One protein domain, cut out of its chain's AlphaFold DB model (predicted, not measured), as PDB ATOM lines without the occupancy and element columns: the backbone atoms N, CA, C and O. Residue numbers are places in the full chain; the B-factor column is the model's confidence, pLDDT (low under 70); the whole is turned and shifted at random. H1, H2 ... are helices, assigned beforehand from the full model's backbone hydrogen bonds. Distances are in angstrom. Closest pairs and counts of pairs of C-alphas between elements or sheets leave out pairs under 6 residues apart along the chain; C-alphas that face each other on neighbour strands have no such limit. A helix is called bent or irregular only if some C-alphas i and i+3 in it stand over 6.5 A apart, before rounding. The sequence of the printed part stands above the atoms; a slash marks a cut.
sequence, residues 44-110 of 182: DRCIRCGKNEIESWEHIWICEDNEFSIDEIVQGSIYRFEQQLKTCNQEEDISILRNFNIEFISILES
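This is residues 44 to 110 of the 182 residues of an uncharacterized protein of Rhizophagus irregularis (UniProt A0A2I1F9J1). A long helical hairpin, made by H2 and the bent helix H3, has a small, loosely formed head beyond the start of H2. The head holds the short helix H1 and the looped stretch of residues 44 to 56. The printed part has 67 residues with three named helices in the order H1, H2, H3 and no named strand; its class is all helix. The whole is extended and flat, with a radius of gyration of the C-alphas of 16.8 A and spans of 50 by 27 by 13 A.

H3, residues 91 to 109, was assigned as one helix by its hydrogen bonds, but it is bent: C-alphas 99 and 102 are 7.1 A apart. Its arm H3a, residues 91 to 99, measures 12.4 A and begins with C-alpha 91 at (4.881, -13.892, -5.965). Its arm H3b, residues 102 to 109, measures 10.6 A and ends with C-alpha 109 at (-21.483, -10.776, 0.077). H2, residues 70 to 87, measures 25.6 A. H1, residues 57 to 62, begins with C-alpha 57 at (-23.831, 3.524, 13.730).

H3a and H3b stand at a steep tilt of 47 degrees. H2 and H3a form a hairpin and run opposite ways at a shallow tilt of 23 degrees. H2 touches H3a with residues 82 to 86 alone; the closest C-alphas, of Glu 82 and Ile 94, are 6.2 A apart. H2 and H3b are near each other, with 7 pairs of C-alphas within 10 A. H1 and H2 are close but not clearly touching, with the closest C-alphas, of Trp 61 and Ile 70, 7.2 A apart; their lines are only just about perpendicular, at 70.0 degrees. H1 is apart from H3a and H3b. In H2, H3a and H3b every O i to N i+4 pair is within hydrogen-bond range; in H1 1 of 2 is, beside 3 of 3 O i to N i+3 pairs.

The two C-alphas farthest apart, of Asn 52 and Glu 92, are 49.8 A apart. The printed part has no cut; the link from H2 to H3 is tight and that from H1 to H2 short. The mean pLDDT of the printed part is 81.5, and residues 55 to 58 are under 70.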
ATOM      1  N   ASP A  44     -30.087  14.079  17.019       70.88
ATOM      2  CA  ASP A  44     -29.581  12.777  16.604       70.88
ATOM      3  C   ASP A  44     -29.485  12.651  15.081       70.88
ATOM      4  O   ASP A  44     -29.158  11.578  14.594       70.88
ATOM      5  N   ARG A  45     -29.736  13.723  14.321       74.88
ATOM      6  CA  ARG A  45     -29.699  13.695  12.857       74.88
ATOM      7  C   ARG A  45     -28.288  13.746  12.267       74.88
ATOM      8  O   ARG A  45     -27.392  14.413  12.794       74.88
ATOM      9  N   CYS A  46     -28.124  13.119  11.105       73.94
ATOM     10  CA  CYS A  46     -26.907  13.179  10.312       73.94
ATOM     11  C   CYS A  46     -26.621  14.596   9.829       73.94
ATOM     12  O   CYS A  46     -27.390  15.196   9.072       73.94
ATOM     13  N   ILE A  47     -25.462  15.119  10.233       75.38
ATOM     14  CA  ILE A  47     -24.980  16.430   9.786       75.38
ATOM     15  C   ILE A  47     -24.299  16.372   8.418       75.38
ATOM     16  O   ILE A  47     -24.152  17.413   7.786       75.38
ATOM     17  N   ARG A  48     -23.838  15.189   7.988       70.88
ATOM     18  CA  ARG A  48     -23.151  15.030   6.703       70.88
ATOM     19  C   ARG A  48     -24.163  15.143   5.573       70.88
ATOM     20  O   ARG A  48     -24.175  16.170   4.913       70.88
ATOM     21  N   CYS A  49     -25.080  14.182   5.470       78.06
ATOM     22  CA  CYS A  49     -26.043  14.154   4.372       78.06
ATOM     23  C   CYS A  49     -27.169  15.188   4.477       78.06
ATOM     24  O   CYS A  49     -27.834  15.492   3.488       78.06
ATOM     25  N   GLY A  50     -27.450  15.707   5.677       70.12
ATOM     26  CA  GLY A  50     -28.492  16.716   5.886       70.12
ATOM     27  C   GLY A  50     -29.923  16.239   5.592       70.12
ATOM     28  O   GLY A  50     -30.842  17.057   5.589       70.12
ATOM     29  N   LYS A  51     -30.152  14.934   5.384       75.94
ATOM     30  CA  LYS A  51     -31.460  14.363   5.005       75.94
ATOM     31  C   LYS A  51     -32.430  14.123   6.160       75.94
ATOM     32  O   LYS A  51     -33.445  13.455   5.983       75.94
ATOM     33  N   ASN A  52     -32.159  14.676   7.342       73.81
ATOM     34  CA  ASN A  52     -32.978  14.450   8.537       73.81
ATOM     35  C   ASN A  52     -33.045  12.958   8.952       73.81
ATOM     36  O   ASN A  52     -33.979  12.553   9.642       73.81
ATOM     37  N   GLU A  53     -32.062  12.156   8.533       75.31
ATOM     38  CA  GLU A  53     -31.863  10.769   8.965       75.31
ATOM     39  C   GLU A  53     -31.175  10.729  10.326       75.31
ATOM     40  O   GLU A  53     -30.381  11.615  10.623       75.31
ATOM     41  N   ILE A  54     -31.457   9.715  11.144       75.69
ATOM     42  CA  ILE A  54     -30.794   9.530  12.439       75.69
ATOM     43  C   ILE A  54     -29.356   9.042  12.195       75.69
ATOM     44  O   ILE A  54     -29.154   8.014  11.553       75.69
ATOM     45  N   GLU A  55     -28.370   9.746  12.752       69.31
ATOM     46  CA  GLU A  55     -26.941   9.406  12.796       69.31
ATOM     47  C   GLU A  55     -26.707   8.207  13.730       69.31
ATOM     48  O   GLU A  55     -26.132   8.304  14.818       69.31
ATOM     49  N   SER A  56     -27.205   7.047  13.323       68.00
ATOM     50  CA  SER A  56     -26.905   5.776  13.967       68.00
ATOM     51  C   SER A  56     -25.551   5.244  13.495       68.00
ATOM     52  O   SER A  56     -25.019   5.666  12.467       68.00
ATOM     53  N   TRP A  57     -25.004   4.258  14.214       65.62
ATOM     54  CA  TRP A  57     -23.831   3.524  13.730       65.62
ATOM     55  C   TRP A  57     -24.061   2.946  12.336       65.62
ATOM     56  O   TRP A  57     -23.170   3.036  11.510       65.62
ATOM     57  N   GLU A  58     -25.258   2.431  12.050       68.00
ATOM     58  CA  GLU A  58     -25.611   1.938  10.718       68.00
ATOM     59  C   GLU A  58     -25.553   3.055   9.666       68.00
ATOM     60  O   GLU A  58     -24.946   2.860   8.616       68.00
ATOM     61  N   HIS A  59     -26.101   4.238   9.969       73.81
ATOM     62  CA  HIS A  59     -26.069   5.385   9.061       73.81
ATOM     63  C   HIS A  59     -24.635   5.858   8.772       73.81
ATOM     64  O   HIS A  59     -24.323   6.149   7.623       73.81
ATOM     65  N   ILE A  60     -23.731   5.863   9.761       72.00
ATOM     66  CA  ILE A  60     -22.321   6.260   9.565       72.00
ATOM     67  C   ILE A  60     -21.661   5.470   8.424       72.00
ATOM     68  O   ILE A  60     -20.890   6.038   7.650       72.00
ATOM     69  N   TRP A  61     -21.970   4.179   8.297       70.75
ATOM     70  CA  TRP A  61     -21.352   3.304   7.300       70.75
ATOM     71  C   TRP A  61     -21.986   3.402   5.909       70.75
ATOM     72  O   TRP A  61     -21.289   3.216   4.913       70.75
ATOM     73  N   ILE A  62     -23.283   3.717   5.822       75.75
ATOM     74  CA  ILE A  62     -24.028   3.774   4.546       75.75
ATOM     75  C   ILE A  62     -24.349   5.188   4.076       75.75
ATOM     76  O   ILE A  62     -24.984   5.331   3.034       75.75
ATOM     77  N   CYS A  63     -23.943   6.208   4.835       78.69
ATOM     78  CA  CYS A  63     -24.191   7.605   4.510       78.69
ATOM     79  C   CYS A  63     -23.752   7.877   3.071       78.69
ATOM     80  O   CYS A  63     -22.596   7.647   2.718       78.69
ATOM     81  N   GLU A  64     -24.658   8.377   2.237       82.50
ATOM     82  CA  GLU A  64     -24.371   8.646   0.826       82.50
ATOM     83  C   GLU A  64     -23.319   9.742   0.618       82.50
ATOM     84  O   GLU A  64     -22.712   9.818  -0.445       82.50
ATOM     85  N   ASP A  65     -23.083  10.565   1.641       78.25
ATOM     86  CA  ASP A  65     -22.037  11.588   1.653       78.25
ATOM     87  C   ASP A  65     -20.659  11.016   2.031       78.25
ATOM     88  O   ASP A  65     -19.680  11.761   2.177       78.25
ATOM     89  N   ASN A  66     -20.556   9.701   2.253       79.75
ATOM     90  CA  ASN A  66     -19.273   9.025   2.366       79.75
ATOM     91  C   ASN A  66     -18.540   9.050   1.023       79.75
ATOM     92  O   ASN A  66     -19.119   8.803  -0.027       79.75
ATOM     93  N   GLU A  67     -17.233   9.316   1.072       83.88
ATOM     94  CA  GLU A  67     -16.374   9.317  -0.120       83.88
ATOM     95  C   GLU A  67     -16.251   7.920  -0.742       83.88
ATOM     96  O   GLU A  67     -16.064   7.792  -1.946       83.88
ATOM     97  N   PHE A  68     -16.375   6.879   0.086       78.31
ATOM     98  CA  PHE A  68     -16.297   5.486  -0.327       78.31
ATOM     99  C   PHE A  68     -17.395   4.671   0.344       78.31
ATOM    100  O   PHE A  68     -17.700   4.856   1.525       78.31
ATOM    101  N   SER A  69     -17.925   3.710  -0.399       83.69
ATOM    102  CA  SER A  69     -18.753   2.629   0.120       83.69
ATOM    103  C   SER A  69     -17.907   1.532   0.774       83.69
ATOM    104  O   SER A  69     -16.713   1.375   0.500       83.69
ATOM    105  N   ILE A  70     -18.549   0.707   1.607       79.88
ATOM    106  CA  ILE A  70     -17.926  -0.495   2.184       79.88
ATOM    107  C   ILE A  70     -17.357  -1.395   1.076       79.88
ATOM    108  O   ILE A  70     -16.262  -1.934   1.223       79.88
ATOM    109  N   ASP A  71     -18.056  -1.517  -0.052       82.88
ATOM    110  CA  ASP A  71     -17.660  -2.401  -1.153       82.88
ATOM    111  C   ASP A  71     -16.382  -1.918  -1.831       82.88
ATOM    112  O   ASP A  71     -15.454  -2.699  -2.055       82.88
ATOM    113  N   GLU A  72     -16.289  -0.611  -2.075       82.88
ATOM    114  CA  GLU A  72     -15.078   0.017  -2.602       82.88
ATOM    115  C   GLU A  72     -13.908  -0.112  -1.625       82.88
ATOM    116  O   GLU A  72     -12.770  -0.344  -2.043       82.88
ATOM    117  N   ILE A  73     -14.165  -0.021  -0.317       81.44
ATOM    118  CA  ILE A  73     -13.137  -0.215   0.710       81.44
ATOM    119  C   ILE A  73     -12.652  -1.665   0.720       81.44
ATOM    120  O   ILE A  73     -11.439  -1.886   0.699       81.44
ATOM    121  N   VAL A  74     -13.550  -2.650   0.738       82.44
ATOM    122  CA  VAL A  74     -13.199  -4.077   0.783       82.44
ATOM    123  C   VAL A  74     -12.402  -4.466  -0.462       82.44
ATOM    124  O   VAL A  74     -11.277  -4.966  -0.351       82.44
ATOM    125  N   GLN A  75     -12.927  -4.165  -1.650       82.50
ATOM    126  CA  GLN A  75     -12.269  -4.498  -2.915       82.50
ATOM    127  C   GLN A  75     -10.964  -3.712  -3.093       82.50
ATOM    128  O   GLN A  75      -9.921  -4.278  -3.439       82.50
ATOM    129  N   GLY A  76     -10.992  -2.412  -2.793       82.31
ATOM    130  CA  GLY A  76      -9.824  -1.542  -2.871       82.31
ATOM    131  C   GLY A  76      -8.710  -1.966  -1.916       82.31
ATOM    132  O   GLY A  76      -7.534  -1.825  -2.248       82.31
ATOM    133  N   SER A  77      -9.042  -2.524  -0.750       80.88
ATOM    134  CA  SER A  77      -8.046  -3.003   0.217       80.88
ATOM    135  C   SER A  77      -7.316  -4.250  -0.274       80.88
ATOM    136  O   SER A  77      -6.092  -4.297  -0.168       80.88
ATOM    137  N   ILE A  78      -8.020  -5.198  -0.898       84.88
ATOM    138  CA  ILE A  78      -7.396  -6.375  -1.525       84.88
ATOM    139  C   ILE A  78      -6.472  -5.947  -2.667       84.88
ATOM    140  O   ILE A  78      -5.320  -6.378  -2.726       84.88
ATOM    141  N   TYR A  79      -6.938  -5.040  -3.531       86.31
ATOM    142  CA  TYR A  79      -6.118  -4.511  -4.617       86.31
ATOM    143  C   TYR A  79      -4.852  -3.821  -4.090       86.31
ATOM    144  O   TYR A  79      -3.750  -4.109  -4.557       86.31
ATOM    145  N   ARG A  80      -4.989  -2.927  -3.101       84.06
ATOM    146  CA  ARG A  80      -3.851  -2.221  -2.490       84.06
ATOM    147  C   ARG A  80      -2.853  -3.193  -1.865       84.06
ATOM    148  O   ARG A  80      -1.652  -3.000  -2.043       84.06
ATOM    149  N   PHE A  81      -3.334  -4.229  -1.183       84.12
ATOM    150  CA  PHE A  81      -2.477  -5.259  -0.606       84.12
ATOM    151  C   PHE A  81      -1.729  -6.049  -1.688       84.12
ATOM    152  O   PHE A  81      -0.514  -6.205  -1.602       84.12
ATOM    153  N   GLU A  82      -2.398  -6.432  -2.778       85.06
ATOM    154  CA  GLU A  82      -1.734  -7.073  -3.918       85.06
ATOM    155  C   GLU A  82      -0.623  -6.186  -4.511       85.06
ATOM    156  O   GLU A  82       0.464  -6.675  -4.820       85.06
ATOM    157  N   GLN A  83      -0.859  -4.875  -4.656       85.25
ATOM    158  CA  GLN A  83       0.179  -3.951  -5.134       85.25
ATOM    159  C   GLN A  83       1.382  -3.895  -4.186       85.25
ATOM    160  O   GLN A  83       2.519  -3.827  -4.652       85.25
ATOM    161  N   GLN A  84       1.160  -3.960  -2.873       80.38
ATOM    162  CA  GLN A  84       2.251  -4.011  -1.897       80.38
ATOM    163  C   GLN A  84       3.085  -5.282  -2.066       80.38
ATOM    164  O   GLN A  84       4.307  -5.189  -2.193       80.38
ATOM    165  N   LEU A  85       2.441  -6.447  -2.171       79.38
ATOM    166  CA  LEU A  85       3.135  -7.716  -2.402       79.38
ATOM    167  C   LEU A  85       3.961  -7.687  -3.698       79.38
ATOM    168  O   LEU A  85       5.107  -8.141  -3.705       79.38
ATOM    169  N   LYS A  86       3.440  -7.062  -4.767       85.50
ATOM    170  CA  LYS A  86       4.190  -6.850  -6.021       85.50
ATOM    171  C   LYS A  86       5.434  -6.004  -5.803       85.50
ATOM    172  O   LYS A  86       6.500  -6.349  -6.296       85.50
ATOM    173  N   THR A  87       5.332  -4.912  -5.044       89.00
ATOM    174  CA  THR A  87       6.507  -4.073  -4.743       89.00
ATOM    175  C   THR A  87       7.555  -4.785  -3.886       89.00
ATOM    176  O   THR A  87       8.726  -4.407  -3.924       89.00
ATOM    177  N   CYS A  88       7.150  -5.821  -3.149       84.25
ATOM    178  CA  CYS A  88       8.018  -6.668  -2.337       84.25
ATOM    179  C   CYS A  88       8.494  -7.939  -3.067       84.25
ATOM    180  O   CYS A  88       9.218  -8.729  -2.466       84.25
ATOM    181  N   ASN A  89       8.126  -8.138  -4.340       88.75
ATOM    182  CA  ASN A  89       8.404  -9.348  -5.127       88.75
ATOM    183  C   ASN A  89       7.938 -10.657  -4.446       88.75
ATOM    184  O   ASN A  89       8.606 -11.686  -4.540       88.75
ATOM    185  N   GLN A  90       6.797 -10.625  -3.749       85.56
ATOM    186  CA  GLN A  90       6.225 -11.775  -3.035       85.56
ATOM    187  C   GLN A  90       5.231 -12.558  -3.911       85.56
ATOM    188  O   GLN A  90       4.027 -12.569  -3.665       85.56
ATOM    189  N   GLU A  91       5.726 -13.208  -4.967       88.31
ATOM    190  CA  GLU A  91       4.881 -13.892  -5.965       88.31
ATOM    191  C   GLU A  91       4.042 -15.053  -5.391       88.31
ATOM    192  O   GLU A  91       2.908 -15.271  -5.822       88.31
ATOM    193  N   GLU A  92       4.555 -15.778  -4.390       86.62
ATOM    194  CA  GLU A  92       3.817 -16.864  -3.726       86.62
ATOM    195  C   GLU A  92       2.609 -16.326  -2.937       86.62
ATOM    196  O   GLU A  92       1.492 -16.822  -3.100       86.62
ATOM    197  N   ASP A  93       2.800 -15.238  -2.188       84.19
ATOM    198  CA  ASP A  93       1.736 -14.579  -1.422       84.19
ATOM    199  C   ASP A  93       0.662 -13.971  -2.338       84.19
ATOM    200  O   ASP A  93      -0.527 -14.008  -2.023       84.19
ATOM    201  N   ILE A  94       1.051 -13.458  -3.513       85.06
ATOM    202  CA  ILE A  94       0.105 -12.971  -4.534       85.06
ATOM    203  C   ILE A  94      -0.754 -14.120  -5.067       85.06
ATOM    204  O   ILE A  94      -1.963 -13.954  -5.247       85.06
ATOM    205  N   SER A  95      -0.147 -15.280  -5.334       87.75
ATOM    206  CA  SER A  95      -0.868 -16.472  -5.789       87.75
ATOM    207  C   SER A  95      -1.890 -16.921  -4.744       87.75
ATOM    208  O   SER A  95      -3.067 -17.098  -5.061       87.75
ATOM    209  N   ILE A  96      -1.468 -17.000  -3.478       87.25
ATOM    210  CA  ILE A  96      -2.336 -17.300  -2.335       87.25
ATOM    211  C   ILE A  96      -3.497 -16.300  -2.264       87.25
ATOM    212  O   ILE A  96      -4.658 -16.710  -2.257       87.25
ATOM    213  N   LEU A  97      -3.205 -14.995  -2.279       85.38
ATOM    214  CA  LEU A  97      -4.216 -13.939  -2.210       85.38
ATOM    215  C   LEU A  97      -5.264 -14.089  -3.317       85.38
ATOM    216  O   LEU A  97      -6.460 -14.062  -3.039       85.38
ATOM    217  N   ARG A  98      -4.832 -14.273  -4.569       88.94
ATOM    218  CA  ARG A  98      -5.737 -14.398  -5.721       88.94
ATOM    219  C   ARG A  98      -6.592 -15.659  -5.667       88.94
ATOM    220  O   ARG A  98      -7.762 -15.585  -6.033       88.94
ATOM    221  N   ASN A  99      -6.034 -16.772  -5.190       90.44
ATOM    222  CA  ASN A  99      -6.769 -18.028  -5.038       90.44
ATOM    223  C   ASN A  99      -7.928 -17.886  -4.045       90.44
ATOM    224  O   ASN A  99      -9.019 -18.379  -4.310       90.44
ATOM    225  N   PHE A 100      -7.719 -17.165  -2.938       86.75
ATOM    226  CA  PHE A 100      -8.749 -16.995  -1.911       86.75
ATOM    227  C   PHE A 100      -9.657 -15.780  -2.122       86.75
ATOM    228  O   PHE A 100     -10.743 -15.739  -1.552       86.75
ATOM    229  N   ASN A 101      -9.256 -14.794  -2.931       86.50
ATOM    230  CA  ASN A 101      -9.974 -13.523  -3.050       86.50
ATOM    231  C   ASN A 101     -11.445 -13.703  -3.464       86.50
ATOM    232  O   ASN A 101     -12.343 -13.156  -2.829       86.50
ATOM    233  N   ILE A 102     -11.703 -14.504  -4.503       86.75
ATOM    234  CA  ILE A 102     -13.069 -14.706  -5.011       86.75
ATOM    235  C   ILE A 102     -13.948 -15.364  -3.942       86.75
ATOM    236  O   ILE A 102     -15.067 -14.913  -3.702       86.75
ATOM    237  N   GLU A 103     -13.434 -16.399  -3.274       88.56
ATOM    238  CA  GLU A 103     -14.154 -17.085  -2.199       88.56
ATOM    239  C   GLU A 103     -14.403 -16.150  -1.013       88.56
ATOM    240  O   GLU A 103     -15.512 -16.102  -0.483       88.56
ATOM    241  N   PHE A 104     -13.406 -15.349  -0.635       87.38
ATOM    242  CA  PHE A 104     -13.511 -14.389   0.456       87.38
ATOM    243  C   PHE A 104     -14.578 -13.322   0.185       87.38
ATOM    244  O   PHE A 104     -15.465 -13.119   1.013       87.38
ATOM    245  N   ILE A 105     -14.555 -12.693  -0.995       87.25
ATOM    246  CA  ILE A 105     -15.585 -11.728  -1.404       87.25
ATOM    247  C   ILE A 105     -16.959 -12.394  -1.449       87.25
ATOM    248  O   ILE A 105     -17.928 -11.843  -0.929       87.25
ATOM    249  N   SER A 106     -17.052 -13.608  -1.999       89.75
ATOM    250  CA  SER A 106     -18.313 -14.348  -2.032       89.75
ATOM    251  C   SER A 106     -18.865 -14.615  -0.631       89.75
ATOM    252  O   SER A 106     -20.079 -14.565  -0.443       89.75
ATOM    253  N   ILE A 107     -18.007 -14.901   0.350       89.62
ATOM    254  CA  ILE A 107     -18.422 -15.077   1.744       89.62
ATOM    255  C   ILE A 107     -18.953 -13.756   2.296       89.62
ATOM    256  O   ILE A 107     -20.039 -13.753   2.869       89.62
ATOM    257  N   LEU A 108     -18.232 -12.649   2.108       88.50
ATOM    258  CA  LEU A 108     -18.642 -11.336   2.614       88.50
ATOM    259  C   LEU A 108     -19.982 -10.864   2.036       88.50
ATOM    260  O   LEU A 108     -20.793 -10.298   2.773       88.50
ATOM    261  N   GLU A 109     -20.231 -11.136   0.754       89.88
ATOM    262  CA  GLU A 109     -21.483 -10.776   0.077       89.88
ATOM    263  C   GLU A 109     -22.621 -11.776   0.297       89.88
ATOM    264  O   GLU A 109     -23.787 -11.445   0.075       89.88
ATOM    265  N   SER A 110     -22.323 -12.990   0.770       91.81
ATOM    266  CA  SER A 110     -23.364 -13.978   1.055       91.81
ATOM    267  C   SER A 110     -24.348 -13.470   2.120       91.81
ATOM    268  O   SER A 110     -23.971 -12.660   2.973       91.81
TER     269      SER A 110